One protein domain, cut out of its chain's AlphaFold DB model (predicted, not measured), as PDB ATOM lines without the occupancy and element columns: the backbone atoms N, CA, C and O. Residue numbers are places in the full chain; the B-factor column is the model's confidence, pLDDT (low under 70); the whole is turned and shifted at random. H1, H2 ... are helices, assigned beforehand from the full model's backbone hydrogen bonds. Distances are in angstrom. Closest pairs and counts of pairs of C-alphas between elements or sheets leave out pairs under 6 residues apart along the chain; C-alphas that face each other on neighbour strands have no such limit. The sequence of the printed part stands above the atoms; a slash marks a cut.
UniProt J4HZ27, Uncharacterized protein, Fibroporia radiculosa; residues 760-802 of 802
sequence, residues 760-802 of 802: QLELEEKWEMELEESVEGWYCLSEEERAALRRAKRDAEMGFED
ATOM      1  N   GLN A 760      33.630  20.370  40.096       90.88
ATOM      2  CA  GLN A 760      32.681  20.881  39.103       90.88
ATOM      3  C   GLN A 760      32.039  22.189  39.574       90.88
ATOM      4  O   GLN A 760      31.761  23.044  38.750       90.88
ATOM      5  N   LEU A 761      31.823  22.340  40.884       92.44
ATOM      6  CA  LEU A 761      31.332  23.588  41.463       92.44
ATOM      7  C   LEU A 761      32.420  24.672  41.407       92.44
ATOM      8  O   LEU A 761      32.128  25.754  40.938       92.44
ATOM      9  N   GLU A 762      33.671  24.349  41.758       94.12
ATOM     10  CA  GLU A 762      34.828  25.261  41.621       94.12
ATOM     11  C   GLU A 762      35.065  25.712  40.161       94.12
ATOM     12  O   GLU A 762      35.520  26.825  39.920       94.12
ATOM     13  N   LEU A 763      34.762  24.859  39.176       93.75
ATOM     14  CA  LEU A 763      34.892  25.186  37.748       93.75
ATOM     15  C   LEU A 763      33.708  26.046  37.258       93.75
ATOM     16  O   LEU A 763      33.905  27.008  36.526       93.75
ATOM     17  N   GLU A 764      32.488  25.771  37.729       90.50
ATOM     18  CA  GLU A 764      31.326  26.636  37.473       90.50
ATOM     19  C   GLU A 764      31.455  28.016  38.145       90.50
ATOM     20  O   GLU A 764      31.050  29.007  37.552       90.50
ATOM     21  N   GLU A 765      32.079  28.083  39.323       93.31
ATOM     22  CA  GLU A 765      32.442  29.313  40.044       93.31
ATOM     23  C   GLU A 765      33.509  30.115  39.268       93.31
ATOM     24  O   GLU A 765      33.373  31.329  39.123       93.31
ATOM     25  N   LYS A 766      34.502  29.447  38.649       95.94
ATOM     26  CA  LYS A 766      35.432  30.103  37.707       95.94
ATOM     27  C   LYS A 766      34.708  30.657  36.476       95.94
ATOM     28  O   LYS A 766      34.965  31.794  36.102       95.94
ATOM     29  N   TRP A 767      33.806  29.892  35.852       95.00
ATOM     30  CA  TRP A 767      33.019  30.386  34.712       95.00
ATOM     31  C   TRP A 767      32.099  31.553  35.075       95.00
ATOM     32  O   TRP A 767      31.769  32.333  34.189       95.00
ATOM     33  N   GLU A 768      31.672  31.667  36.335       93.25
ATOM     34  CA  GLU A 768      30.891  32.804  36.819       93.25
ATOM     35  C   GLU A 768      31.744  34.081  36.893       93.25
ATOM     36  O   GLU A 768      31.359  35.059  36.255       93.25
ATOM     37  N   MET A 769      32.932  34.056  37.514       94.75
ATOM     38  CA  MET A 769      33.836  35.227  37.508       94.75
ATOM     39  C   MET A 769      34.334  35.571  36.095       94.75
ATOM     40  O   MET A 769      34.277  36.715  35.667       94.75
ATOM     41  N   GLU A 770      34.739  34.572  35.310       95.06
ATOM     42  CA  GLU A 770      35.275  34.789  33.959       95.06
ATOM     43  C   GLU A 770      34.192  35.221  32.944       95.06
ATOM     44  O   GLU A 770      34.508  35.545  31.801       95.06
ATOM     45  N   LEU A 771      32.901  35.169  33.297       95.94
ATOM     46  CA  LEU A 771      31.820  35.812  32.535       95.94
ATOM     47  C   LEU A 771      31.458  37.186  33.103       95.94
ATOM     48  O   LEU A 771      31.119  38.067  32.325       95.94
ATOM     49  N   GLU A 772      31.579  37.386  34.414       96.25
ATOM     50  CA  GLU A 772      31.453  38.696  35.062       96.25
ATOM     51  C   GLU A 772      32.519  39.692  34.576       96.25
ATOM     52  O   GLU A 772      32.204  40.856  34.349       96.25
ATOM     53  N   GLU A 773      33.742  39.216  34.328       96.25
ATOM     54  CA  GLU A 773      34.847  39.986  33.738       96.25
ATOM     55  C   GLU A 773      34.715  40.162  32.212       96.25
ATOM     56  O   GLU A 773      35.041  41.222  31.683       96.25
ATOM     57  N   SER A 774      34.246  39.137  31.482       96.81
ATOM     58  CA  SER A 774      34.210  39.157  30.002       96.81
ATOM     59  C   SER A 774      32.952  39.792  29.401       96.81
ATOM     60  O   SER A 774      32.941  40.110  28.213       96.81
ATOM     61  N   VAL A 775      31.859  39.893  30.163       97.12
ATOM     62  CA  VAL A 775      30.557  40.362  29.671       97.12
ATOM     63  C   VAL A 775      30.210  41.663  30.378       97.12
ATOM     64  O   VAL A 775      29.647  41.665  31.473       97.12
ATOM     65  N   GLU A 776      30.534  42.787  29.741       96.00
ATOM     66  CA  GLU A 776      30.151  44.104  30.245       96.00
ATOM     67  C   GLU A 776      28.631  44.162  30.483       96.00
ATOM     68  O   GLU A 776      27.827  43.709  29.664       96.00
ATOM     69  N   GLY A 777      28.225  44.653  31.655       96.19
ATOM     70  CA  GLY A 777      26.823  44.618  32.067       96.19
ATOM     71  C   GLY A 777      26.302  43.233  32.482       96.19
ATOM     72  O   GLY A 777      25.087  43.051  32.517       96.19
ATOM     73  N   TRP A 778      27.160  42.271  32.857       96.31
ATOM     74  CA  TRP A 778      26.764  40.950  33.392       96.31
ATOM     75  C   TRP A 778      25.613  41.031  34.412       96.31
ATOM     76  O   TRP A 778      24.614  40.323  34.294       96.31
ATOM     77  N   TYR A 779      25.694  41.960  35.368       95.38
ATOM     78  CA  TYR A 779      24.655  42.195  36.379       95.38
ATOM     79  C   TYR A 779      23.329  42.754  35.833       95.38
ATOM     80  O   TYR A 779      22.293  42.580  36.475       95.38
ATOM     81  N   CYS A 780      23.343  43.401  34.666       97.00
ATOM     82  CA  CYS A 780      22.155  43.916  33.983       97.00
ATOM     83  C   CYS A 780      21.420  42.827  33.185       97.00
ATOM     84  O   CYS A 780      20.210  42.940  32.989       97.00
ATOM     85  N   LEU A 781      22.118  41.766  32.763       97.06
ATOM     86  CA  LEU A 781      21.499  40.602  32.126       97.06
ATOM     87  C   LEU A 781      20.590  39.845  33.103       97.06
ATOM     88  O   LEU A 781      20.866  39.743  34.308       97.06
ATOM     89  N   SER A 782      19.520  39.248  32.579       97.69
ATOM     90  CA  SER A 782      18.626  38.392  33.357       97.69
ATOM     91  C   SER A 782      19.329  37.119  33.848       97.69
ATOM     92  O   SER A 782      20.347  36.675  33.312       97.69
ATOM     93  N   GLU A 783      18.764  36.478  34.875       95.44
ATOM     94  CA  GLU A 783      19.276  35.190  35.368       95.44
ATOM     95  C   GLU A 783      19.198  34.087  34.294       95.44
ATOM     96  O   GLU A 783      20.010  33.162  34.309       95.44
ATOM     97  N   GLU A 784      18.262  34.199  33.343       95.56
ATOM     98  CA  GLU A 784      18.106  33.272  32.219       95.56
ATOM     99  C   GLU A 784      19.205  33.467  31.165       95.56
ATOM    100  O   GLU A 784      19.857  32.494  30.788       95.56
ATOM    101  N   GLU A 785      19.519  34.708  30.786       96.69
ATOM    102  CA  GLU A 785      20.648  35.023  29.895       96.69
ATOM    103  C   GLU A 785      21.991  34.653  30.536       96.69
ATOM    104  O   GLU A 785      22.819  33.985  29.913       96.69
ATOM    105  N   ARG A 786      22.191  34.964  31.825       96.25
ATOM    106  CA  ARG A 786      23.380  34.513  32.566       96.25
ATOM    107  C   ARG A 786      23.439  32.992  32.694       96.25
ATOM    108  O   ARG A 786      24.527  32.418  32.700       96.25
ATOM    109  N   ALA A 787      22.307  32.290  32.795       94.94
ATOM    110  CA  ALA A 787      22.274  30.824  32.746       94.94
ATOM    111  C   ALA A 787      22.587  30.269  31.345       94.94
ATOM    112  O   ALA A 787      23.253  29.235  31.249       94.94
ATOM    113  N   ALA A 788      22.167  30.956  30.278       95.69
ATOM    114  CA  ALA A 788      22.487  30.615  28.895       95.69
ATOM    115  C   ALA A 788      23.981  30.817  28.591       95.69
ATOM    116  O   ALA A 788      24.616  29.904  28.069       95.69
ATOM    117  N   LEU A 789      24.590  31.929  29.010       95.62
ATOM    118  CA  LEU A 789      26.025  32.188  28.826       95.62
ATOM    119  C   LEU A 789      26.901  31.220  29.645       95.62
ATOM    120  O   LEU A 789      27.811  30.600  29.095       95.62
ATOM    121  N   ARG A 790      26.545  30.941  30.912       95.44
ATOM    122  CA  ARG A 790      27.148  29.843  31.711       95.44
ATOM    123  C   ARG A 790      26.909  28.452  31.122       95.44
ATOM    124  O   ARG A 790      27.467  27.471  31.619       95.44
ATOM    125  N   ARG A 791      26.019  28.315  30.138       94.50
ATOM    126  CA  ARG A 791      25.788  27.068  29.409       94.50
ATOM    127  C   ARG A 791      26.604  27.000  28.134       94.50
ATOM    128  O   ARG A 791      27.324  26.025  27.993       94.50
ATOM    129  N   ALA A 792      26.587  28.039  27.309       94.25
ATOM    130  CA  ALA A 792      27.465  28.158  26.151       94.25
ATOM    131  C   ALA A 792      28.937  27.952  26.553       94.25
ATOM    132  O   ALA A 792      29.596  27.077  26.008       94.25
ATOM    133  N   LYS A 793      29.417  28.643  27.600       94.81
ATOM    134  CA  LYS A 793      30.807  28.513  28.081       94.81
ATOM    135  C   LYS A 793      31.150  27.103  28.586       94.81
ATOM    136  O   LYS A 793      32.221  26.589  28.279       94.81
ATOM    137  N   ARG A 794      30.218  26.442  29.291       93.94
ATOM    138  CA  ARG A 794      30.366  25.033  29.712       93.94
ATOM    139  C   ARG A 794      30.446  24.097  28.519       93.94
ATOM    140  O   ARG A 794      31.294  23.212  28.497       93.94
ATOM    141  N   ASP A 795      29.491  24.227  27.610       93.69
ATOM    142  CA  ASP A 795      29.256  23.247  26.561       93.69
ATOM    143  C   ASP A 795      30.350  23.398  25.470       93.69
ATOM    144  O   ASP A 795      30.816  22.383  24.955       93.69
ATOM    145  N   ALA A 796      30.896  24.611  25.272       93.00
ATOM    146  CA  ALA A 796      32.113  24.887  24.498       93.00
ATOM    147  C   ALA A 796      33.400  24.322  25.147       93.00
ATOM    148  O   ALA A 796      34.097  23.534  24.514       93.00
ATOM    149  N   GLU A 797      33.717  24.633  26.420       91.12
ATOM    150  CA  GLU A 797      34.942  24.103  27.072       91.12
ATOM    151  C   GLU A 797      34.917  22.566  27.195       91.12
ATOM    152  O   GLU A 797      35.950  21.899  27.117       91.12
ATOM    153  N   MET A 798      33.728  21.978  27.348       89.81
ATOM    154  CA  MET A 798      33.538  20.525  27.373       89.81
ATOM    155  C   MET A 798      33.507  19.873  25.977       89.81
ATOM    156  O   MET A 798      33.514  18.642  25.911       89.81
ATOM    157  N   GLY A 799      33.482  20.654  24.889       90.81
ATOM    158  CA  GLY A 799      33.480  20.160  23.509       90.81
ATOM    159  C   GLY A 799      32.196  19.430  23.097       90.81
ATOM    160  O   GLY A 799      32.276  18.376  22.473       90.81
ATOM    161  N   PHE A 800      31.025  19.956  23.467       84.31
ATOM    162  CA  PHE A 800      29.696  19.426  23.110       84.31
ATOM    163  C   PHE A 800      29.067  20.121  21.879       84.31
ATOM    164  O   PHE A 800      27.845  20.202  21.772       84.31
ATOM    165  N   GLU A 801      29.886  20.623  20.954       70.25
ATOM    166  CA  GLU A 801      29.467  21.326  19.726       70.25
ATOM    167  C   GLU A 801      29.239  20.367  18.524       70.25
ATOM    168  O   GLU A 801      29.561  20.715  17.389       70.25
ATOM    169  N   ASP A 802      28.730  19.151  18.780       51.88
ATOM    170  CA  ASP A 802      28.666  17.994  17.850       51.88
ATOM    171  C   ASP A 802      27.226  17.442  17.702       51.88
ATOM    172  O   ASP A 802      26.574  17.201  18.751       51.88
TER     173      ASP A 802
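What this domain is: This is residues 760 to 802 of the 802 residues of an uncharacterized protein of Fibroporia radiculosa (UniProt J4HZ27). Two helices, H1 and then H2, cross near their middles as an X, joined by a looping link, with a short tail after H2. Residues 779 to 785, of which 783 to 785 belong to H2, stick out. The printed part has 43 residues, is all helix with no named strand, and is compact: the radius of gyration of the C-alphas is 10.4 A and the spans are 30 by 22 by 15 A.

How they stand to each other: Look at H1, residues 760 to 772, and H2, residues 783 to 797: they touch, H2 with residues 789 to 794 alone. Their closest C-alphas, those of Trp 767 and Arg 790, are 6.6 A apart. They run opposite ways at a steep tilt of 66 degrees. In H1 every O i to N i+4 pair is within hydrogen-bond range; in H2, 10 of 11 are.

Where its parts are: Find C-alpha 760 at (32.681, 20.881, 39.103); from there H1 runs 18.3 A to C-alpha 772. H2 runs 20.9 A from C-alpha 783 to C-alpha 797 at (34.942, 24.103, 27.072).

The domain as a whole: The C-alphas farthest apart, of Cys 780 and Asp 802, are 31.2 A apart. The printed part has no cut, and its link is short, 10 residues. Asp 802, the chain's last residue, is the one with pLDDT under 70.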